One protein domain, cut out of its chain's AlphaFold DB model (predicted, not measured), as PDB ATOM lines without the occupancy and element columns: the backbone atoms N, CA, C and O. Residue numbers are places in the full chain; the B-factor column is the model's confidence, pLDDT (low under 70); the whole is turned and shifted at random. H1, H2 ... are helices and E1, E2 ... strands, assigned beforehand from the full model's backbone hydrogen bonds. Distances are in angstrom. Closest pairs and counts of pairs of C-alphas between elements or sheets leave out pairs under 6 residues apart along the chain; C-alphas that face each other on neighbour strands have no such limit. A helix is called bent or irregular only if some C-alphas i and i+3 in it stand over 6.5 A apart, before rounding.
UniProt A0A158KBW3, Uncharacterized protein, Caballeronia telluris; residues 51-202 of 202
ATOM      1  N   LEU A  51     -13.669  24.235  -5.681       96.62
ATOM      2  CA  LEU A  51     -14.054  25.620  -5.892       96.62
ATOM      3  C   LEU A  51     -15.575  25.756  -5.803       96.62
ATOM      4  O   LEU A  51     -16.315  24.998  -6.433       96.62
ATOM      5  N   TYR A  52     -16.025  26.758  -5.063       97.88
ATOM      6  CA  TYR A  52     -17.425  27.104  -4.866       97.88
ATOM      7  C   TYR A  52     -17.683  28.526  -5.367       97.88
ATOM      8  O   TYR A  52     -16.848  29.413  -5.169       97.88
ATOM      9  N   ASP A  53     -18.839  28.745  -5.993       98.12
ATOM     10  CA  ASP A  53     -19.310  30.084  -6.352       98.12
ATOM     11  C   ASP A  53     -19.889  30.833  -5.132       98.12
ATOM     12  O   ASP A  53     -20.060  30.270  -4.046       98.12
ATOM     13  N   ALA A  54     -20.232  32.109  -5.305       97.56
ATOM     14  CA  ALA A  54     -20.792  32.948  -4.243       97.56
ATOM     15  C   ALA A  54     -22.149  32.461  -3.708       97.56
ATOM     16  O   ALA A  54     -22.566  32.862  -2.621       97.56
ATOM     17  N   ARG A  55     -22.842  31.588  -4.452       98.12
ATOM     18  CA  ARG A  55     -24.097  30.947  -4.035       98.12
ATOM     19  C   ARG A  55     -23.851  29.636  -3.280       98.12
ATOM     20  O   ARG A  55     -24.810  29.028  -2.815       98.12
ATOM     21  N   GLY A  56     -22.598  29.196  -3.155       97.00
ATOM     22  CA  GLY A  56     -22.225  27.915  -2.555       97.00
ATOM     23  C   GLY A  56     -22.338  26.724  -3.510       97.00
ATOM     24  O   GLY A  56     -22.283  25.579  -3.065       97.00
ATOM     25  N   THR A  57     -22.491  26.964  -4.813       97.44
ATOM     26  CA  THR A  57     -22.533  25.905  -5.829       97.44
ATOM     27  C   THR A  57     -21.122  25.413  -6.106       97.44
ATOM     28  O   THR A  57     -20.225  26.222  -6.342       97.44
ATOM     29  N   VAL A  58     -20.920  24.094  -6.123       97.06
ATOM     30  CA  VAL A  58     -19.643  23.499  -6.541       97.06
ATOM     31  C   VAL A  58     -19.424  23.787  -8.024       97.06
ATOM     32  O   VAL A  58     -20.249  23.414  -8.856       97.06
ATOM     33  N   VAL A  59     -18.300  24.421  -8.349       97.69
ATOM     34  CA  VAL A  59     -17.880  24.658  -9.734       97.69
ATOM     35  C   VAL A  59     -17.032  23.493 -10.250       97.69
ATOM     36  O   VAL A  59     -17.210  23.062 -11.385       97.69
ATOM     37  N   GLY A  60     -16.137  22.958  -9.414       96.31
ATOM     38  CA  GLY A  60     -15.285  21.819  -9.759       96.31
ATOM     39  C   GLY A  60     -14.141  21.597  -8.770       96.31
ATOM     40  O   GLY A  60     -13.968  22.369  -7.824       96.31
ATOM     41  N   ASP A  61     -13.359  20.544  -9.001       95.31
ATOM     42  CA  ASP A  61     -12.108  20.304  -8.278       95.31
ATOM     43  C   ASP A  61     -11.024  21.283  -8.755       95.31
ATOM     44  O   ASP A  61     -10.870  21.537  -9.954       95.31
ATOM     45  N   VAL A  62     -10.270  21.833  -7.804       93.25
ATOM     46  CA  VAL A  62      -9.158  22.741  -8.078       93.25
ATOM     47  C   VAL A  62      -7.975  21.939  -8.605       93.25
ATOM     48  O   VAL A  62      -7.487  21.014  -7.954       93.25
ATOM     49  N   VAL A  63      -7.485  22.331  -9.777       91.38
ATOM     50  CA  VAL A  63      -6.305  21.756 -10.422       91.38
ATOM     51  C   VAL A  63      -5.227  22.814 -10.624       91.38
ATOM     52  O   VAL A  63      -5.508  24.005 -10.788       91.38
ATOM     53  N   TYR A  64      -3.977  22.360 -10.652       86.88
ATOM     54  CA  TYR A  64      -2.818  23.188 -10.966       86.88
ATOM     55  C   TYR A  64      -2.295  22.826 -12.349       86.88
ATOM     56  O   TYR A  64      -1.969  21.672 -12.622       86.88
ATOM     57  N   VAL A  65      -2.200  23.828 -13.217       76.31
ATOM     58  CA  VAL A  65      -1.584  23.697 -14.537       76.31
ATOM     59  C   VAL A  65      -0.183  24.303 -14.454       76.31
ATOM     60  O   VAL A  65      -0.021  25.450 -14.039       76.31
ATOM     61  N   SER A  66       0.844  23.519 -14.787       65.56
ATOM     62  CA  SER A  66       2.249  23.917 -14.638       65.56
ATOM     63  C   SER A  66       2.643  25.090 -15.548       65.56
ATOM     64  O   SER A  66       2.049  25.333 -16.599       65.56
ATOM     65  N   GLY A  67       3.681  25.832 -15.140       57.31
ATOM     66  CA  GLY A  67       4.219  26.967 -15.906       57.31
ATOM     67  C   GLY A  67       3.407  28.258 -15.782       57.31
ATOM     68  O   GLY A  67       3.636  29.204 -16.535       57.31
ATOM     69  N   ILE A  68       2.464  28.289 -14.842       59.03
ATOM     70  CA  ILE A  68       1.521  29.372 -14.632       59.03
ATOM     71  C   ILE A  68       1.482  29.701 -13.124       59.03
ATOM     72  O   ILE A  68       1.094  28.866 -12.313       59.03
ATOM     73  N   GLY A  69       1.909  30.904 -12.729       58.44
ATOM     74  CA  GLY A  69       2.047  31.307 -11.319       58.44
ATOM     75  C   GLY A  69       0.749  31.771 -10.645       58.44
ATOM     76  O   GLY A  69       0.720  32.890 -10.137       58.44
ATOM     77  N   TYR A  70      -0.322  30.969 -10.674       72.50
ATOM     78  CA  TYR A  70      -1.639  31.322 -10.101       72.50
ATOM     79  C   TYR A  70      -2.065  30.375  -8.970       72.50
ATOM     80  O   TYR A  70      -1.454  29.329  -8.761       72.50
ATOM     81  N   ASP A  71      -3.153  30.717  -8.273       83.50
ATOM     82  CA  ASP A  71      -3.718  29.949  -7.149       83.50
ATOM     83  C   ASP A  71      -4.404  28.627  -7.579       83.50
ATOM     84  O   ASP A  71      -5.036  27.957  -6.762       83.50
ATOM     85  N   GLY A  72      -4.265  28.235  -8.851       89.31
ATOM     86  CA  GLY A  72      -4.933  27.096  -9.478       89.31
ATOM     87  C   GLY A  72      -6.118  27.529 -10.340       89.31
ATOM     88  O   GLY A  72      -6.195  28.666 -10.813       89.31
ATOM     89  N   GLY A  73      -7.042  26.608 -10.576       92.81
ATOM     90  CA  GLY A  73      -8.274  26.854 -11.319       92.81
ATOM     91  C   GLY A  73      -9.120  25.596 -11.418       92.81
ATOM     92  O   GLY A  73      -8.828  24.601 -10.764       92.81
ATOM     93  N   VAL A  74     -10.155  25.628 -12.246       94.81
ATOM     94  CA  VAL A  74     -11.030  24.475 -12.505       94.81
ATOM     95  C   VAL A  74     -11.051  24.142 -13.988       94.81
ATOM     96  O   VAL A  74     -10.827  25.004 -14.839       94.81
ATOM     97  N   VAL A  75     -11.349  22.884 -14.300       94.50
ATOM     98  CA  VAL A  75     -11.647  22.460 -15.669       94.50
ATOM     99  C   VAL A  75     -13.155  22.521 -15.867       94.50
ATOM    100  O   VAL A  75     -13.906  21.833 -15.178       94.50
ATOM    101  N   LEU A  76     -13.603  23.337 -16.814       95.88
ATOM    102  CA  LEU A  76     -15.008  23.470 -17.178       95.88
ATOM    103  C   LEU A  76     -15.296  22.655 -18.437       95.88
ATOM    104  O   LEU A  76     -14.490  22.631 -19.366       95.88
ATOM    105  N   ASN A  77     -16.470  22.026 -18.486       96.06
ATOM    106  CA  ASN A  77     -17.001  21.417 -19.702       96.06
ATOM    107  C   ASN A  77     -17.964  22.403 -20.373       96.06
ATOM    108  O   ASN A  77     -19.099  22.581 -19.928       96.06
ATOM    109  N   VAL A  78     -17.513  23.039 -21.451       95.12
ATOM    110  CA  VAL A  78     -18.311  23.981 -22.236       95.12
ATOM    111  C   VAL A  78     -18.702  23.305 -23.543       95.12
ATOM    112  O   VAL A  78     -17.901  23.202 -24.467       95.12
ATOM    113  N   LYS A  79     -19.947  22.821 -23.620       93.44
ATOM    114  CA  LYS A  79     -20.502  22.140 -24.809       93.44
ATOM    115  C   LYS A  79     -19.642  20.956 -25.300       93.44
ATOM    116  O   LYS A  79     -19.493  20.753 -26.499       93.44
ATOM    117  N   GLY A  80     -19.079  20.174 -24.379       93.44
ATOM    118  CA  GLY A  80     -18.210  19.032 -24.689       93.44
ATOM    119  C   GLY A  80     -16.727  19.383 -24.819       93.44
ATOM    120  O   GLY A  80     -15.913  18.480 -24.991       93.44
ATOM    121  N   VAL A  81     -16.357  20.663 -24.711       94.75
ATOM    122  CA  VAL A  81     -14.967  21.125 -24.752       94.75
ATOM    123  C   VAL A  81     -14.470  21.372 -23.332       94.75
ATOM    124  O   VAL A  81     -15.038  22.183 -22.601       94.75
ATOM    125  N   PHE A  82     -13.395  20.687 -22.945       94.75
ATOM    126  CA  PHE A  82     -12.739  20.908 -21.659       94.75
ATOM    127  C   PHE A  82     -11.773  22.088 -21.746       94.75
ATOM    128  O   PHE A  82     -10.849  22.082 -22.563       94.75
ATOM    129  N   VAL A  83     -11.988  23.088 -20.893       94.44
ATOM    130  CA  VAL A  83     -11.201  24.327 -20.827       94.44
ATOM    131  C   VAL A  83     -10.788  24.609 -19.392       94.44
ATOM    132  O   VAL A  83     -11.544  24.345 -18.459       94.44
ATOM    133  N   PHE A  84      -9.602  25.176 -19.206       93.50
ATOM    134  CA  PHE A  84      -9.152  25.624 -17.893       93.50
ATOM    135  C   PHE A  84      -9.655  27.047 -17.611       93.50
ATOM    136  O   PHE A  84      -9.560  27.930 -18.464       93.50
ATOM    137  N   ALA A  85     -10.183  27.285 -16.414       94.00
ATOM    138  CA  ALA A  85     -10.535  28.611 -15.921       94.00
ATOM    139  C   ALA A  85      -9.759  28.871 -14.627       94.00
ATOM    140  O   ALA A  85      -9.988  28.210 -13.611       94.00
ATOM    141  N   GLY A  86      -8.813  29.807 -14.688       92.25
ATOM    142  CA  GLY A  86      -7.942  30.136 -13.569       92.25
ATOM    143  C   GLY A  86      -8.645  30.962 -12.497       92.25
ATOM    144  O   GLY A  86      -9.631  31.665 -12.753       92.25
ATOM    145  N   ILE A  87      -8.091  30.900 -11.289       92.19
ATOM    146  CA  ILE A  87      -8.494  31.737 -10.163       92.19
ATOM    147  C   ILE A  87      -7.290  32.442  -9.542       92.19
ATOM    148  O   ILE A  87      -6.141  32.010  -9.659       92.19
ATOM    149  N   SER A  88      -7.573  33.533  -8.843       89.06
ATOM    150  CA  SER A  88      -6.616  34.227  -7.989       89.06
ATOM    151  C   SER A  88      -7.286  34.713  -6.713       89.06
ATOM    152  O   SER A  88      -8.500  34.942  -6.682       89.06
ATOM    153  N   ARG A  89      -6.492  34.942  -5.669       88.00
ATOM    154  CA  ARG A  89      -6.964  35.633  -4.464       88.00
ATOM    155  C   ARG A  89      -7.366  37.071  -4.772       88.00
ATOM    156  O   ARG A  89      -6.663  37.804  -5.470       88.00
ATOM    157  N   VAL A  90      -8.487  37.495  -4.196       86.50
ATOM    158  CA  VAL A  90      -8.919  38.896  -4.231       86.50
ATOM    159  C   VAL A  90      -7.938  39.740  -3.420       86.50
ATOM    160  O   VAL A  90      -7.606  39.385  -2.295       86.50
ATOM    161  N   GLY A  91      -7.477  40.865  -3.961       77.06
ATOM    162  CA  GLY A  91      -6.631  41.813  -3.236       77.06
ATOM    163  C   GLY A  91      -5.630  42.537  -4.125       77.06
ATOM    164  O   GLY A  91      -5.643  42.410  -5.353       77.06
ATOM    165  N   ASN A  92      -4.750  43.302  -3.481       64.12
ATOM    166  CA  ASN A  92      -3.713  44.061  -4.167       64.12
ATOM    167  C   ASN A  92      -2.518  43.151  -4.442       64.12
ATOM    168  O   ASN A  92      -1.848  42.691  -3.521       64.12
ATOM    169  N   VAL A  93      -2.246  42.893  -5.718       63.59
ATOM    170  CA  VAL A  93      -1.071  42.127  -6.138       63.59
ATOM    171  C   VAL A  93       0.107  43.105  -6.206       63.59
ATOM    172  O   VAL A  93       0.114  43.988  -7.056       63.59
ATOM    173  N   GLY A  94       1.075  43.008  -5.291       58.66
ATOM    174  CA  GLY A  94       2.258  43.882  -5.249       58.66
ATOM    175  C   GLY A  94       2.972  43.870  -3.886       58.66
ATOM    176  O   GLY A  94       2.432  43.314  -2.926       58.66
ATOM    177  N   PRO A  95       4.179  44.461  -3.764       49.28
ATOM    178  CA  PRO A  95       4.899  44.530  -2.491       49.28
ATOM    179  C   PRO A  95       4.059  45.237  -1.417       49.28
ATOM    180  O   PRO A  95       3.686  46.394  -1.580       49.28
ATOM    181  N   GLY A  96       3.743  44.529  -0.328       57.84
ATOM    182  CA  GLY A  96       2.909  45.046   0.766       57.84
ATOM    183  C   GLY A  96       1.394  44.977   0.529       57.84
ATOM    184  O   GLY A  96       0.630  45.437   1.375       57.84
ATOM    185  N   GLY A  97       0.940  44.401  -0.588       65.44
ATOM    186  CA  GLY A  97      -0.479  44.190  -0.858       65.44
ATOM    187  C   GLY A  97      -1.053  43.024  -0.049       65.44
ATOM    188  O   GLY A  97      -0.554  41.901  -0.117       65.44
ATOM    189  N   ALA A  98      -2.114  43.281   0.719       72.38
ATOM    190  CA  ALA A  98      -2.872  42.223   1.376       72.38
ATOM    191  C   ALA A  98      -3.782  41.520   0.356       72.38
ATOM    192  O   ALA A  98      -4.497  42.174  -0.413       72.38
ATOM    193  N   THR A  99      -3.762  40.189   0.370       79.81
ATOM    194  CA  THR A  99      -4.701  39.347  -0.377       79.81
ATOM    195  C   THR A  99      -5.640  38.633   0.587       79.81
ATOM    196  O   THR A  99      -5.289  38.350   1.734       79.81
ATOM    197  N   SER A 100      -6.862  38.375   0.135       82.19
ATOM    198  CA  SER A 100      -7.868  37.650   0.891       82.19
ATOM    199  C   SER A 100      -7.427  36.203   1.102       82.19
ATOM    200  O   SER A 100      -6.982  35.506   0.183       82.19
ATOM    201  N   ALA A 101      -7.573  35.728   2.337       81.25
ATOM    202  CA  ALA A 101      -7.276  34.345   2.683       81.25
ATOM    203  C   ALA A 101      -8.334  33.367   2.138       81.25
ATOM    204  O   ALA A 101      -8.020  32.194   1.921       81.25
ATOM    205  N   SER A 102      -9.560  33.840   1.901       85.25
ATOM    206  CA  SER A 102     -10.727  32.997   1.614       85.25
ATOM    207  C   SER A 102     -11.482  33.361   0.337       85.25
ATOM    208  O   SER A 102     -12.217  32.518  -0.174       85.25
ATOM    209  N   GLU A 103     -11.316  34.579  -0.184       92.38
ATOM    210  CA  GLU A 103     -12.036  35.043  -1.370       92.38
ATOM    211  C   GLU A 103     -11.148  35.004  -2.605       92.38
ATOM    212  O   GLU A 103     -10.047  35.562  -2.644       92.38
ATOM    213  N   MET A 104     -11.672  34.350  -3.630       92.62
ATOM    214  CA  MET A 104     -11.049  34.163  -4.926       92.62
ATOM    215  C   MET A 104     -11.893  34.844  -6.009       92.62
ATOM    216  O   MET A 104     -13.087  35.100  -5.834       92.62
ATOM    217  N   ARG A 105     -11.280  35.113  -7.156       93.12
ATOM    218  CA  ARG A 105     -11.940  35.617  -8.363       93.12
ATOM    219  C   ARG A 105     -11.426  34.878  -9.590       93.12
ATOM    220  O   ARG A 105     -10.300  34.386  -9.591       93.12
ATOM    221  N   TRP A 106     -12.233  34.846 -10.640       93.94
ATOM    222  CA  TRP A 106     -11.851  34.403 -11.970       93.94
ATOM    223  C   TRP A 106     -10.704  35.259 -12.478       93.94
ATOM    224  O   TRP A 106     -10.820  36.481 -12.638       93.94
ATOM    225  N   GLN A 107      -9.569  34.630 -12.722       89.19
ATOM    226  CA  GLN A 107      -8.414  35.330 -13.236       89.19
ATOM    227  C   GLN A 107      -7.520  34.344 -13.954       89.19
ATOM    228  O   GLN A 107      -7.205  33.285 -13.424       89.19
ATOM    229  N   TYR A 108      -7.047  34.777 -15.117       85.81
ATOM    230  CA  TYR A 108      -6.097  34.056 -15.941       85.81
ATOM    231  C   TYR A 108      -6.605  32.747 -16.600       85.81
ATOM    232  O   TYR A 108      -7.588  32.161 -16.150       85.81
ATOM    233  N   PRO A 109      -5.919  32.232 -17.645       87.12
ATOM    234  CA  PRO A 109      -4.863  32.875 -18.450       87.12
ATOM    235  C   PRO A 109      -5.316  34.211 -19.052       87.12
ATOM    236  O   PRO A 109      -6.506  34.484 -19.095       87.12
ATOM    237  N   GLN A 110      -4.401  35.094 -19.444       89.06
ATOM    238  CA  GLN A 110      -4.763  36.435 -19.933       89.06
ATOM    239  C   GLN A 110      -5.040  36.446 -21.437       89.06
ATOM    240  O   GLN A 110      -4.393  35.723 -22.196       89.06
ATOM    241  N   LEU A 111      -5.982  37.289 -21.867       93.38
ATOM    242  CA  LEU A 111      -6.259  37.520 -23.284       93.38
ATOM    243  C   LEU A 111      -5.230  38.499 -23.876       93.38
ATOM    244  O   LEU A 111      -4.871  39.495 -23.242       93.38
ATOM    245  N   ALA A 112      -4.766  38.213 -25.091       94.00
ATOM    246  CA  ALA A 112      -3.895  39.080 -25.881       94.00
ATOM    247  C   ALA A 112      -4.663  39.746 -27.022       94.00
ATOM    248  O   ALA A 112      -5.746  39.298 -27.392       94.00
ATOM    249  N   TYR A 113      -4.083  40.794 -27.608       95.25
ATOM    250  CA  TYR A 113      -4.695  41.552 -28.693       95.25
ATOM    251  C   TYR A 113      -3.670  41.965 -29.752       95.25
ATOM    252  O   TYR A 113      -2.497  42.205 -29.449       95.25
ATOM    253  N   SER A 114      -4.123  42.090 -31.004       94.50
ATOM    254  CA  SER A 114      -3.293  42.584 -32.114       94.50
ATOM    255  C   SER A 114      -2.875  44.045 -31.947       94.50
ATOM    256  O   SER A 114      -1.798  44.432 -32.390       94.50
ATOM    257  N   GLY A 115      -3.755  44.876 -31.387       92.50
ATOM    258  CA  GLY A 115      -3.549  46.311 -31.260       92.50
ATOM    259  C   GLY A 115      -2.823  46.689 -29.977       92.50
ATOM    260  O   GLY A 115      -2.616  45.884 -29.068       92.50
ATOM    261  N   GLU A 116      -2.464  47.963 -29.892       88.50
ATOM    262  CA  GLU A 116      -2.019  48.564 -28.641       88.50
ATOM    263  C   GLU A 116      -3.228  48.773 -27.709       88.50
ATOM    264  O   GLU A 116      -4.362  48.933 -28.167       88.50
ATOM    265  N   ASN A 117      -2.998  48.802 -26.396       89.31
ATOM    266  CA  ASN A 117      -4.028  49.122 -25.396       89.31
ATOM    267  C   ASN A 117      -5.242  48.167 -25.382       89.31
ATOM    268  O   ASN A 117      -6.369  48.599 -25.154       89.31
ATOM    269  N   CYS A 118      -5.009  46.870 -25.598       92.44
ATOM    270  CA  CYS A 118      -5.995  45.795 -25.475       92.44
ATOM    271  C   CYS A 118      -7.165  45.977 -26.444       92.44
ATOM    272  O   CYS A 118      -8.335  45.804 -26.104       92.44
ATOM    273  N   SER A 119      -6.814  46.372 -27.669       92.81
ATOM    274  CA  SER A 119      -7.730  46.656 -28.768       92.81
ATOM    275  C   SER A 119      -7.410  45.804 -29.999       92.81
ATOM    276  O   SER A 119      -6.318  45.253 -30.133       92.81
ATOM    277  N   GLY A 120      -8.357  45.710 -30.931       93.75
ATOM    278  CA  GLY A 120      -8.213  44.889 -32.134       93.75
ATOM    279  C   GLY A 120      -8.586  43.425 -31.900       93.75
ATOM    280  O   GLY A 120      -9.402  43.116 -31.033       93.75
ATOM    281  N   THR A 121      -8.023  42.528 -32.710       95.38
ATOM    282  CA  THR A 121      -8.373  41.103 -32.694       95.38
ATOM    283  C   THR A 121      -7.852  40.439 -31.420       95.38
ATOM    284  O   THR A 121      -6.644  40.522 -31.173       95.38
ATOM    285  N   PRO A 122      -8.713  39.773 -30.628       95.75
ATOM    286  CA  PRO A 122      -8.282  39.027 -29.459       95.75
ATOM    287  C   PRO A 122      -7.659  37.683 -29.843       95.75
ATOM    288  O   PRO A 122      -8.127  37.000 -30.758       95.75
ATOM    289  N   TYR A 123      -6.655  37.271 -29.077       95.56
ATOM    290  CA  TYR A 123      -5.989  35.984 -29.207       95.56
ATOM    291  C   TYR A 123      -5.765  35.331 -27.849       95.56
ATOM    292  O   TYR A 123      -5.518  35.991 -26.837       95.56
ATOM    293  N   ILE A 124      -5.776  34.004 -27.855       95.12
ATOM    294  CA  ILE A 124      -5.326  33.186 -26.733       95.12
ATOM    295  C   ILE A 124      -3.914  32.734 -27.083       95.12
ATOM    296  O   ILE A 124      -3.717  32.172 -28.149       95.12
ATOM    297  N   TYR A 125      -2.921  33.003 -26.239       89.25
ATOM    298  CA  TYR A 125      -1.509  32.693 -26.530       89.25
ATOM    299  C   TYR A 125      -0.860  31.783 -25.482       89.25
ATOM    300  O   TYR A 125       0.318  31.450 -25.582       89.25
ATOM    301  N   TYR A 126      -1.640  31.366 -24.484       80.88
ATOM    302  CA  TYR A 126      -1.219  30.426 -23.459       80.88
ATOM    303  C   TYR A 126      -1.765  29.032 -23.769       80.88
ATOM    304  O   TYR A 126      -2.949  28.768 -23.566       80.88
ATOM    305  N   GLU A 127      -0.889  28.134 -24.222       77.44
ATOM    306  CA  GLU A 127      -1.144  26.690 -24.230       77.44
ATOM    307  C   GLU A 127      -0.469  26.055 -23.015       77.44
ATOM    308  O   GLU A 127       0.757  26.042 -22.904       77.44
ATOM    309  N   ARG A 128      -1.252  25.557 -22.058       71.19
ATOM    310  CA  ARG A 128      -0.729  24.724 -20.970       71.19
ATOM    311  C   ARG A 128      -1.765  23.680 -20.569       71.19
ATOM    312  O   ARG A 128      -2.939  23.999 -20.394       71.19
ATOM    313  N   GLY A 129      -1.296  22.451 -20.370       73.38
ATOM    314  CA  GLY A 129      -2.138  21.295 -20.060       73.38
ATOM    315  C   GLY A 129      -2.766  20.655 -21.301       73.38
ATOM    316  O   GLY A 129      -2.544  21.092 -22.424       73.38
ATOM    317  N   ALA A 130      -3.557  19.605 -21.083       83.44
ATOM    318  CA  ALA A 130      -4.220  18.830 -22.138       83.44
ATOM    319  C   ALA A 130      -5.604  19.391 -22.536       83.44
ATOM    320  O   ALA A 130      -6.431  18.678 -23.104       83.44
ATOM    321  N   PHE A 131      -5.894  20.646 -22.185       90.00
ATOM    322  CA  PHE A 131      -7.204  21.278 -22.370       90.00
ATOM    323  C   PHE A 131      -7.192  22.228 -23.566       90.00
ATOM    324  O   PHE A 131      -6.138  22.727 -23.966       90.00
ATOM    325  N   ARG A 132      -8.376  22.529 -24.117       94.06
ATOM    326  CA  ARG A 132      -8.502  23.565 -25.149       94.06
ATOM    327  C   ARG A 132      -7.973  24.892 -24.582       94.06
ATOM    328  O   ARG A 132      -8.406  25.266 -23.487       94.06
ATOM    329  N   PRO A 133      -7.091  25.614 -25.304       94.81
ATOM    330  CA  PRO A 133      -6.590  26.896 -24.836       94.81
ATOM    331  C   PRO A 133      -7.727  27.871 -24.537       94.81
ATOM    332  O   PRO A 133      -8.708  27.976 -25.281       94.81
ATOM    333  N   SER A 134      -7.578  28.595 -23.439       94.31
ATOM    334  CA  SER A 134      -8.566  29.542 -22.945       94.31
ATOM    335  C   SER A 134      -7.888  30.739 -22.294       94.31
ATOM    336  O   SER A 134      -6.726  30.684 -21.889       94.31
ATOM    337  N   ALA A 135      -8.623  31.839 -22.196       94.31
ATOM    338  CA  ALA A 135      -8.189  33.032 -21.487       94.31
ATOM    339  C   ALA A 135      -9.380  33.736 -20.838       94.31
ATOM    340  O   ALA A 135     -10.505  33.626 -21.311       94.31
ATOM    341  N   ILE A 136      -9.138  34.481 -19.772       93.44
ATOM    342  CA  ILE A 136     -10.126  35.279 -19.061       93.44
ATOM    343  C   ILE A 136      -9.796  36.756 -19.278       93.44
ATOM    344  O   ILE A 136      -8.688  37.214 -18.993       93.44
ATOM    345  N   GLU A 137     -10.785  37.510 -19.749       93.25
ATOM    346  CA  GLU A 137     -10.773  38.972 -19.744       93.25
ATOM    347  C   GLU A 137     -11.684  39.461 -18.618       93.25
ATOM    348  O   GLU A 137     -12.801  38.965 -18.455       93.25
ATOM    349  N   ARG A 138     -11.226  40.464 -17.865       91.06
ATOM    350  CA  ARG A 138     -12.062  41.159 -16.886       91.06
ATOM    351  C   ARG A 138     -12.377  42.568 -17.360       91.06
ATOM    352  O   ARG A 138     -11.466  43.349 -17.626       91.06
ATOM    353  N   LYS A 139     -13.665  42.904 -17.393       88.31
ATOM    354  CA  LYS A 139     -14.173  44.255 -17.661       88.31
ATOM    355  C   LYS A 139     -15.111  44.658 -16.533       88.31
ATOM    356  O   LYS A 139     -16.211  44.126 -16.408       88.31
ATOM    357  N   GLY A 140     -14.656  45.581 -15.685       87.56
ATOM    358  CA  GLY A 140     -15.366  45.930 -14.456       87.56
ATOM    359  C   GLY A 140     -15.540  44.706 -13.553       87.56
ATOM    360  O   GLY A 140     -14.567  44.041 -13.198       87.56
ATOM    361  N   THR A 141     -16.786  44.391 -13.206       88.56
ATOM    362  CA  THR A 141     -17.142  43.238 -12.367       88.56
ATOM    363  C   THR A 141     -17.336  41.945 -13.153       88.56
ATOM    364  O   THR A 141     -17.529  40.904 -12.537       88.56
ATOM    365  N   THR A 142     -17.263  41.985 -14.485       93.62
ATOM    366  CA  THR A 142     -17.540  40.833 -15.347       93.62
ATOM    367  C   THR A 142     -16.255  40.121 -15.745       93.62
ATOM    368  O   THR A 142     -15.304  40.762 -16.206       93.62
ATOM    369  N   ALA A 143     -16.239  38.797 -15.592       95.19
ATOM    370  CA  ALA A 143     -15.172  37.930 -16.076       95.19
ATOM    371  C   ALA A 143     -15.697  37.058 -17.217       95.19
ATOM    372  O   ALA A 143     -16.597  36.239 -17.027       95.19
ATOM    373  N   THR A 144     -15.103  37.214 -18.394       97.38
ATOM    374  CA  THR A 144     -15.483  36.470 -19.594       97.38
ATOM    375  C   THR A 144     -14.384  35.482 -19.938       97.38
ATOM    376  O   THR A 144     -13.238  35.879 -20.155       97.38
ATOM    377  N   LEU A 145     -14.734  34.200 -20.014       97.38
ATOM    378  CA  LEU A 145     -13.876  33.152 -20.548       97.38
ATOM    379  C   LEU A 145     -13.953  33.165 -22.072       97.38
ATOM    380  O   LEU A 145     -15.037  33.098 -22.644       97.38
ATOM    381  N   TYR A 146     -12.802  33.204 -22.719       97.50
ATOM    382  CA  TYR A 146     -12.601  33.059 -24.149       97.50
ATOM    383  C   TYR A 146     -12.036  31.669 -24.410       97.50
ATOM    384  O   TYR A 146     -11.115  31.231 -23.717       97.50
ATOM    385  N   ILE A 147     -12.580  30.989 -25.412       97.19
ATOM    386  CA  ILE A 147     -12.224  29.619 -25.773       97.19
ATOM    387  C   ILE A 147     -11.663  29.631 -27.192       97.19
ATOM    388  O   ILE A 147     -12.264  30.220 -28.095       97.19
ATOM    389  N   ALA A 148     -10.498  29.017 -27.377       97.19
ATOM    390  CA  ALA A 148      -9.817  28.959 -28.664       97.19
ATOM    391  C   ALA A 148     -10.572  28.097 -29.679       97.19
ATOM    392  O   ALA A 148     -11.251  27.140 -29.307       97.19
ATOM    393  N   GLN A 149     -10.383  28.408 -30.962       96.19
ATOM    394  CA  GLN A 149     -10.828  27.548 -32.059       96.19
ATOM    395  C   GLN A 149     -10.124  26.201 -32.060       96.19
ATOM    396  O   GLN A 149      -8.955  26.090 -31.671       96.19
ATOM    397  N   ASP A 150     -10.816  25.190 -32.588       93.88
ATOM    398  CA  ASP A 150     -10.228  23.882 -32.873       93.88
ATOM    399  C   ASP A 150      -9.302  23.882 -34.091       93.88
ATOM    400  O   ASP A 150      -9.571  23.281 -35.129       93.88
ATOM    401  N   THR A 151      -8.206  24.626 -33.975       91.81
ATOM    402  CA  THR A 151      -7.209  24.788 -35.030       91.81
ATOM    403  C   THR A 151      -5.799  24.780 -34.452       91.81
ATOM    404  O   THR A 151      -5.581  24.963 -33.252       91.81
ATOM    405  N   VAL A 152      -4.817  24.563 -35.324       89.81
ATOM    406  CA  VAL A 152      -3.407  24.763 -34.980       89.81
ATOM    407  C   VAL A 152      -3.133  26.239 -34.692       89.81
ATOM    408  O   VAL A 152      -3.652  27.119 -35.381       89.81
ATOM    409  N   SER A 153      -2.282  26.508 -33.697       92.75
ATOM    410  CA  SER A 153      -1.826  27.868 -33.403       92.75
ATOM    411  C   SER A 153      -1.191  28.514 -34.624       92.75
ATOM    412  O   SER A 153      -0.472  27.853 -35.379       92.75
ATOM    413  N   GLN A 154      -1.336  29.826 -34.735       93.75
ATOM    414  CA  GLN A 154      -0.662  30.636 -35.735       93.75
ATOM    415  C   GLN A 154       0.365  31.543 -35.068       93.75
ATOM    416  O   GLN A 154       0.180  32.003 -33.941       93.75
ATOM    417  N   THR A 155       1.461  31.802 -35.770       94.94
ATOM    418  CA  THR A 155       2.450  32.789 -35.348       94.94
ATOM    419  C   THR A 155       1.915  34.183 -35.656       94.94
ATOM    420  O   THR A 155       1.790  34.553 -36.821       94.94
ATOM    421  N   THR A 156       1.611  34.950 -34.610       92.19
ATOM    422  CA  THR A 156       0.901  36.229 -34.709       92.19
ATOM    423  C   THR A 156       1.617  37.322 -33.911       92.19
ATOM    424  O   THR A 156       2.126  37.050 -32.817       92.19
ATOM    425  N   PRO A 157       1.663  38.566 -34.426       92.88
ATOM    426  CA  PRO A 157       2.106  39.718 -33.650       92.88
ATOM    427  C   PRO A 157       1.095  40.058 -32.546       92.88
ATOM    428  O   PRO A 157      -0.096  40.232 -32.809       92.88
ATOM    429  N   ILE A 158       1.582  40.196 -31.312       93.00
ATOM    430  CA  ILE A 158       0.804  40.606 -30.140       93.00
ATOM    431  C   ILE A 158       1.214  42.026 -29.747       93.00
ATOM    432  O   ILE A 158       2.349  42.275 -29.331       93.00
ATOM    433  N   GLY A 159       0.276  42.964 -29.882       93.69
ATOM    434  CA  GLY A 159       0.479  44.377 -29.554       93.69
ATOM    435  C   GLY A 159       0.228  44.699 -28.082       93.69
ATOM    436  O   GLY A 159       0.785  45.658 -27.542       93.69
ATOM    437  N   SER A 160      -0.595  43.901 -27.401       93.56
ATOM    438  CA  SER A 160      -0.878  44.061 -25.975       93.56
ATOM    439  C   SER A 160      -1.522  42.820 -25.365       93.56
ATOM    440  O   SER A 160      -1.999  41.934 -26.074       93.56
ATOM    441  N   PHE A 161      -1.541  42.757 -24.039       90.88
ATOM    442  CA  PHE A 161      -2.236  41.726 -23.278       90.88
ATOM    443  C   PHE A 161      -2.812  42.315 -21.993       90.88
ATOM    444  O   PHE A 161      -2.271  43.267 -21.420       90.88
ATOM    445  N   GLY A 162      -3.942  41.764 -21.559       86.75
ATOM    446  CA  GLY A 162      -4.524  42.130 -20.276       86.75
ATOM    447  C   GLY A 162      -3.646  41.621 -19.141       86.75
ATOM    448  O   GLY A 162      -3.097  40.531 -19.230       86.75
ATOM    449  N   ALA A 163      -3.543  42.372 -18.055       79.38
ATOM    450  CA  ALA A 163      -3.019  41.877 -16.799       79.38
ATOM    451  C   ALA A 163      -3.862  42.341 -15.622       79.38
ATOM    452  O   ALA A 163      -4.680  43.244 -15.738       79.38
ATOM    453  N   VAL A 164      -3.702  41.681 -14.481       69.50
ATOM    454  CA  VAL A 164      -4.431  42.043 -13.269       69.50
ATOM    455  C   VAL A 164      -3.427  42.074 -12.123       69.50
ATOM    456  O   VAL A 164      -3.125  41.052 -11.503       69.50
ATOM    457  N   ILE A 165      -2.885  43.270 -11.890       63.53
ATOM    458  CA  ILE A 165      -1.998  43.604 -10.772       63.53
ATOM    459  C   ILE A 165      -2.817  44.508  -9.844       63.53
ATOM    460  O   ILE A 165      -2.815  45.726  -9.987       63.53
ATOM    461  N   GLY A 166      -3.622  43.897  -8.970       64.50
ATOM    462  CA  GLY A 166      -4.727  44.595  -8.303       64.50
ATOM    463  C   GLY A 166      -5.915  44.758  -9.255       64.50
ATOM    464  O   GLY A 166      -6.756  43.852  -9.332       64.50
ATOM    465  N   ASP A 167      -5.929  45.862 -10.009       64.31
ATOM    466  CA  ASP A 167      -6.950  46.193 -11.010       64.31
ATOM    467  C   ASP A 167      -6.599  45.664 -12.414       64.31
ATOM    468  O   ASP A 167      -5.423  45.411 -12.706       64.31
ATOM    469  N   PRO A 168      -7.597  45.477 -13.305       75.12
ATOM    470  CA  PRO A 168      -7.343  45.176 -14.708       75.12
ATOM    471  C   PRO A 168      -6.538  46.303 -15.361       75.12
ATOM    472  O   PRO A 168      -7.006  47.432 -15.489       75.12
ATOM    473  N   ILE A 169      -5.328  45.978 -15.799       84.31
ATOM    474  CA  ILE A 169      -4.453  46.862 -16.562       84.31
ATOM    475  C   ILE A 169      -4.240  46.276 -17.951       84.31
ATOM    476  O   ILE A 169      -4.247  45.061 -18.142       84.31
ATOM    477  N   CYS A 170      -4.014  47.142 -18.929       89.69
ATOM    478  CA  CYS A 170      -3.528  46.702 -20.223       89.69
ATOM    479  C   CYS A 170      -2.021  46.916 -20.311       89.69
ATOM    480  O   CYS A 170      -1.542  48.032 -20.105       89.69
ATOM    481  N   ILE A 171      -1.277  45.864 -20.648       89.31
ATOM    482  CA  ILE A 171       0.165  45.942 -20.858       89.31
ATOM    483  C   ILE A 171       0.433  45.972 -22.359       89.31
ATOM    484  O   ILE A 171       0.030  45.079 -23.105       89.31
ATOM    485  N   ARG A 172       1.131  47.016 -22.811       88.94
ATOM    486  CA  ARG A 172       1.624  47.106 -24.188       88.94
ATOM    487  C   ARG A 172       2.765  46.105 -24.380       88.94
ATOM    488  O   ARG A 172       3.735  46.125 -23.626       88.94
ATOM    489  N   GLY A 173       2.678  45.277 -25.417       78.31
ATOM    490  CA  GLY A 173       3.807  44.487 -25.895       78.31
ATOM    491  C   GLY A 173       4.761  45.414 -26.641       78.31
ATOM    492  O   GLY A 173       4.543  45.689 -27.816       78.31
ATOM    493  N   ALA A 174       5.753  45.977 -25.949       72.06
ATOM    494  CA  ALA A 174       6.762  46.852 -26.542       72.06
ATOM    495  C   ALA A 174       8.170  46.237 -26.379       72.06
ATOM    496  O   ALA A 174       8.634  46.120 -25.243       72.06
ATOM    497  N   PRO A 175       8.863  45.875 -27.480       76.31
ATOM    498  CA  PRO A 175       8.348  45.831 -28.856       76.31
ATOM    499  C   PRO A 175       7.219  44.800 -29.004       76.31
ATOM    500  O   PRO A 175       7.084  43.908 -28.163       76.31
ATOM    501  N   VAL A 176       6.418  44.922 -30.073       79.06
ATOM    502  CA  VAL A 176       5.422  43.902 -30.445       79.06
ATOM    503  C   VAL A 176       6.137  42.559 -30.465       79.06
ATOM    504  O   VAL A 176       7.112  42.391 -31.201       79.06
ATOM    505  N   PHE A 177       5.685  41.623 -29.635       84.31
ATOM    506  CA  PHE A 177       6.278  40.295 -29.601       84.31
ATOM    507  C   PHE A 177       5.457  39.350 -30.465       84.31
ATOM    508  O   PHE A 177       4.251  39.509 -30.645       84.31
ATOM    509  N   VAL A 178       6.140  38.369 -31.035       90.06
ATOM    510  CA  VAL A 178       5.530  37.361 -31.892       90.06
ATOM    511  C   VAL A 178       5.387  36.087 -31.075       90.06
ATOM    512  O   VAL A 178       6.364  35.610 -30.501       90.06
ATOM    513  N   SER A 179       4.175  35.539 -31.017       91.19
ATOM    514  CA  SER A 179       3.891  34.295 -30.297       91.19
ATOM    515  C   SER A 179       3.001  33.379 -31.121       91.19
ATOM    516  O   SER A 179       2.271  33.826 -32.008       91.19
ATOM    517  N   LYS A 180       3.040  32.086 -30.797       93.31
ATOM    518  CA  LYS A 180       1.959  31.171 -31.161       93.31
ATOM    519  C   LYS A 180       0.692  31.604 -30.432       93.31
ATOM    520  O   LYS A 180       0.734  31.866 -29.228       93.31
ATOM    521  N   ALA A 181      -0.403  31.706 -31.169       94.75
ATOM    522  CA  ALA A 181      -1.691  32.077 -30.624       94.75
ATOM    523  C   ALA A 181      -2.839  31.455 -31.424       94.75
ATOM    524  O   ALA A 181      -2.690  31.108 -32.598       94.75
ATOM    525  N   TRP A 182      -3.995  31.333 -30.784       96.62
ATOM    526  CA  TRP A 182      -5.223  30.825 -31.373       96.62
ATOM    527  C   TRP A 182      -6.242  31.954 -31.519       96.62
ATOM    528  O   TRP A 182      -6.366  32.792 -30.613       96.62
ATOM    529  N   PRO A 183      -7.009  31.963 -32.621       96.19
ATOM    530  CA  PRO A 183      -8.210  32.773 -32.702       96.19
ATOM    531  C   PRO A 183      -9.261  32.275 -31.705       96.19
ATOM    532  O   PRO A 183      -9.308  31.096 -31.340       96.19
ATOM    533  N   VAL A 184     -10.129  33.187 -31.281       97.00
ATOM    534  CA  VAL A 184     -11.264  32.885 -30.403       97.00
ATOM    535  C   VAL A 184     -12.386  32.225 -31.210       97.00
ATOM    536  O   VAL A 184     -12.715  32.660 -32.314       97.00
ATOM    537  N   GLU A 185     -12.989  31.179 -30.651       97.06
ATOM    538  CA  GLU A 185     -14.189  30.523 -31.187       97.06
ATOM    539  C   GLU A 185     -15.455  31.011 -30.499       97.06
ATOM    540  O   GLU A 185     -16.454  31.331 -31.140       97.06
ATOM    541  N   SER A 186     -15.417  31.035 -29.170       97.38
ATOM    542  CA  SER A 186     -16.589  31.287 -28.348       97.38
ATOM    543  C   SER A 186     -16.207  31.908 -27.014       97.38
ATOM    544  O   SER A 186     -15.038  31.933 -26.619       97.38
ATOM    545  N   THR A 187     -17.218  32.435 -26.331       97.62
ATOM    546  CA  THR A 187     -17.076  33.048 -25.017       97.62
ATOM    547  C   THR A 187     -18.141  32.543 -24.049       97.62
ATOM    548  O   THR A 187     -19.202  32.060 -24.454       97.62
ATOM    549  N   LEU A 188     -17.845  32.657 -22.756       97.56
ATOM    550  CA  LEU A 188     -18.740  32.333 -21.654       97.56
ATOM    551  C   LEU A 188     -18.590  33.387 -20.552       97.56
ATOM    552  O   LEU A 188     -17.477  33.654 -20.104       97.56
ATOM    553  N   ASP A 189     -19.698  33.964 -20.094       97.81
ATOM    554  CA  ASP A 189     -19.692  34.842 -18.922       97.81
ATOM    555  C   ASP A 189     -19.582  33.988 -17.649       97.81
ATOM    556  O   ASP A 189     -20.539  33.333 -17.222       97.81
ATOM    557  N   LEU A 190     -18.385  33.968 -17.059       98.06
ATOM    558  CA  LEU A 190     -18.109  33.204 -15.846       98.06
ATOM    559  C   LEU A 190     -18.825  33.804 -14.648       98.06
ATOM    560  O   LEU A 190     -19.325  33.064 -13.816       98.06
ATOM    561  N   THR A 191     -18.897  35.127 -14.561       97.12
ATOM    562  CA  THR A 191     -19.536  35.824 -13.438       97.12
ATOM    563  C   THR A 191     -21.051  35.667 -13.426       97.12
ATOM    564  O   THR A 191     -21.656  35.638 -12.356       97.12
ATOM    565  N   GLN A 192     -21.669  35.510 -14.595       97.44
ATOM    566  CA  GLN A 192     -23.083  35.177 -14.705       97.44
ATOM    567  C   GLN A 192     -23.348  33.717 -14.316       97.44
ATOM    568  O   GLN A 192     -24.324  33.433 -13.618       97.44
ATOM    569  N   LEU A 193     -22.502  32.785 -14.768       97.56
ATOM    570  CA  LEU A 193     -22.710  31.356 -14.528       97.56
ATOM    571  C   LEU A 193     -22.298  30.927 -13.110       97.56
ATOM    572  O   LEU A 193     -23.016  30.162 -12.464       97.56
ATOM    573  N   TYR A 194     -21.177  31.459 -12.631       97.81
ATOM    574  CA  TYR A 194     -20.505  31.171 -11.366       97.81
ATOM    575  C   TYR A 194     -20.086  32.493 -10.692       97.81
ATOM    576  O   TYR A 194     -18.936  32.933 -10.823       97.81
ATOM    577  N   PRO A 195     -21.018  33.165  -9.996       97.81
ATOM    578  CA  PRO A 195     -20.777  34.480  -9.419       97.81
ATOM    579  C   PRO A 195     -19.658  34.476  -8.373       97.81
ATOM    580  O   PRO A 195     -19.464  33.516  -7.631       97.81
ATOM    581  N   GLU A 196     -18.952  35.599  -8.305       96.06
ATOM    582  CA  GLU A 196     -17.889  35.895  -7.340       96.06
ATOM    583  C   GLU A 196     -18.451  36.558  -6.065       96.06
ATOM    584  O   GLU A 196     -19.547  37.123  -6.121       96.06
ATOM    585  N   PRO A 197     -17.735  36.539  -4.919       95.50
ATOM    586  CA  PRO A 197     -16.427  35.918  -4.695       95.50
ATOM    587  C   PRO A 197     -16.503  34.389  -4.675       95.50
ATOM    588  O   PRO A 197     -17.424  33.796  -4.116       95.50
ATOM    589  N   LEU A 198     -15.501  33.760  -5.279       96.94
ATOM    590  CA  LEU A 198     -15.315  32.313  -5.258       96.94
ATOM    591  C   LEU A 198     -14.625  31.903  -3.953       96.94
ATOM    592  O   LEU A 198     -13.932  32.706  -3.322       96.94
ATOM    593  N   ARG A 199     -14.780  30.641  -3.553       96.31
ATOM    594  CA  ARG A 199     -14.168  30.097  -2.332       96.31
ATOM    595  C   ARG A 199     -13.603  28.712  -2.578       96.31
ATOM    596  O   ARG A 199     -14.208  27.922  -3.293       96.31
ATOM    597  N   ILE A 200     -12.473  28.411  -1.950       93.38
ATOM    598  CA  ILE A 200     -11.904  27.062  -1.935       93.38
ATOM    599  C   ILE A 200     -12.187  26.392  -0.590       93.38
ATOM    600  O   ILE A 200     -12.041  27.024   0.458       93.38
ATOM    601  N   ALA A 201     -12.599  25.128  -0.612       91.25
ATOM    602  CA  ALA A 201     -12.789  24.321   0.592       91.25
ATOM    603  C   ALA A 201     -12.509  22.831   0.306       91.25
ATOM    604  O   ALA A 201     -12.553  22.439  -0.862       91.25
ATOM    605  N   PRO A 202     -12.190  22.021   1.334       85.75
ATOM    606  CA  PRO A 202     -12.017  20.571   1.197       85.75
ATOM    607  C   PRO A 202     -13.273  19.819   0.726       85.75
ATOM    608  O   PRO A 202     -14.388  20.394   0.781       85.75
TER     609      PRO A 202
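What this domain is: This is residues 51 to 202 of the 202 residues of an uncharacterized protein of Caballeronia telluris (UniProt A0A158KBW3). Two strongly twisted sheets stand only partly face to face as a sandwich: the meander E1 E2 E3 E4, curled like part of a barrel, meets the hairpin E6 and E7 of the second sheet mainly through E3. In that second sheet, the long bent hairpin E8 and E9 reaches away from the meander, while E10 lies near E4. The 152 printed residues hold ten named strands and one named helix, in the order E1 to E9, H1, E10, and the class is mostly strand. The first sheet has the order E1 - E2 - E3 - E4, antiparallel; the second is branched, with antiparallel pairs. The whole is compact, with a radius of gyration of the C-alphas of 15.0 A and spans of 41 by 40 by 27 A.

How they stand to each other: Begin with the meander, each strand the antiparallel neighbour of the one before: E1, residues 58 to 63, E2, 73 to 78, E3, 81 to 91, and E4, 99 to 106. Look for N 63 and O 73 at 2.8 A, N 76 and O 83 at 2.8 A, and N 90 and O 103 at 2.9 A, within hydrogen-bond range. E4 bends by 108 degrees at residue 102. Next come E5, residues 122 to 124, and the hairpin of E6, 134 to 139, and E7, 142 to 148, with N 146 and O 135 at 2.7 A. The closest C-alphas of E3 and E6 are those of Val 83 and Ser 134, 6.2 A apart. E8, residues 154 to 165, and E9, 167 to 189, form a hairpin, with N 163 and O 169 at 2.8 A. E8 lies on one side of E9; E5 and E7 lie on the other side, with N 182 and O 124 at 2.8 A and N 145 and O 188 at 2.8 A. H1, residues 190 to 193, only grazes both sheets and is too short for an O i to N i+4 pair; its one O i to N i+3 pair is within range. E10, residues 199 to 201, pairs with no named strand; its closest C-alpha to E4 is Arg 199, 5.5 A from that of Glu 103.

Where its parts are: Find C-alpha 58, where E1 begins, at (-19.643, 23.499, -6.541). E3 runs 31.0 A from its first to its last C-alpha, and E8 runs 28.2 A, bending by 77 degrees at residue 157. E9, the longest strand by residues, bends by 148 degrees at residue 181, and its end C-alphas, 167 and 189, are 18.8 A apart. E10 ends at C-alpha 201, (-12.789, 24.321, 0.592).

The domain as a whole: The farthest C-alphas, those of Pro 175 and Pro 202, are 44.2 A apart, and the printed part has no cut. The link E4 to E5, residues 107 to 121, is long. Residues 66 to 69, 92 to 97 and 164 to 167 have pLDDT under 70.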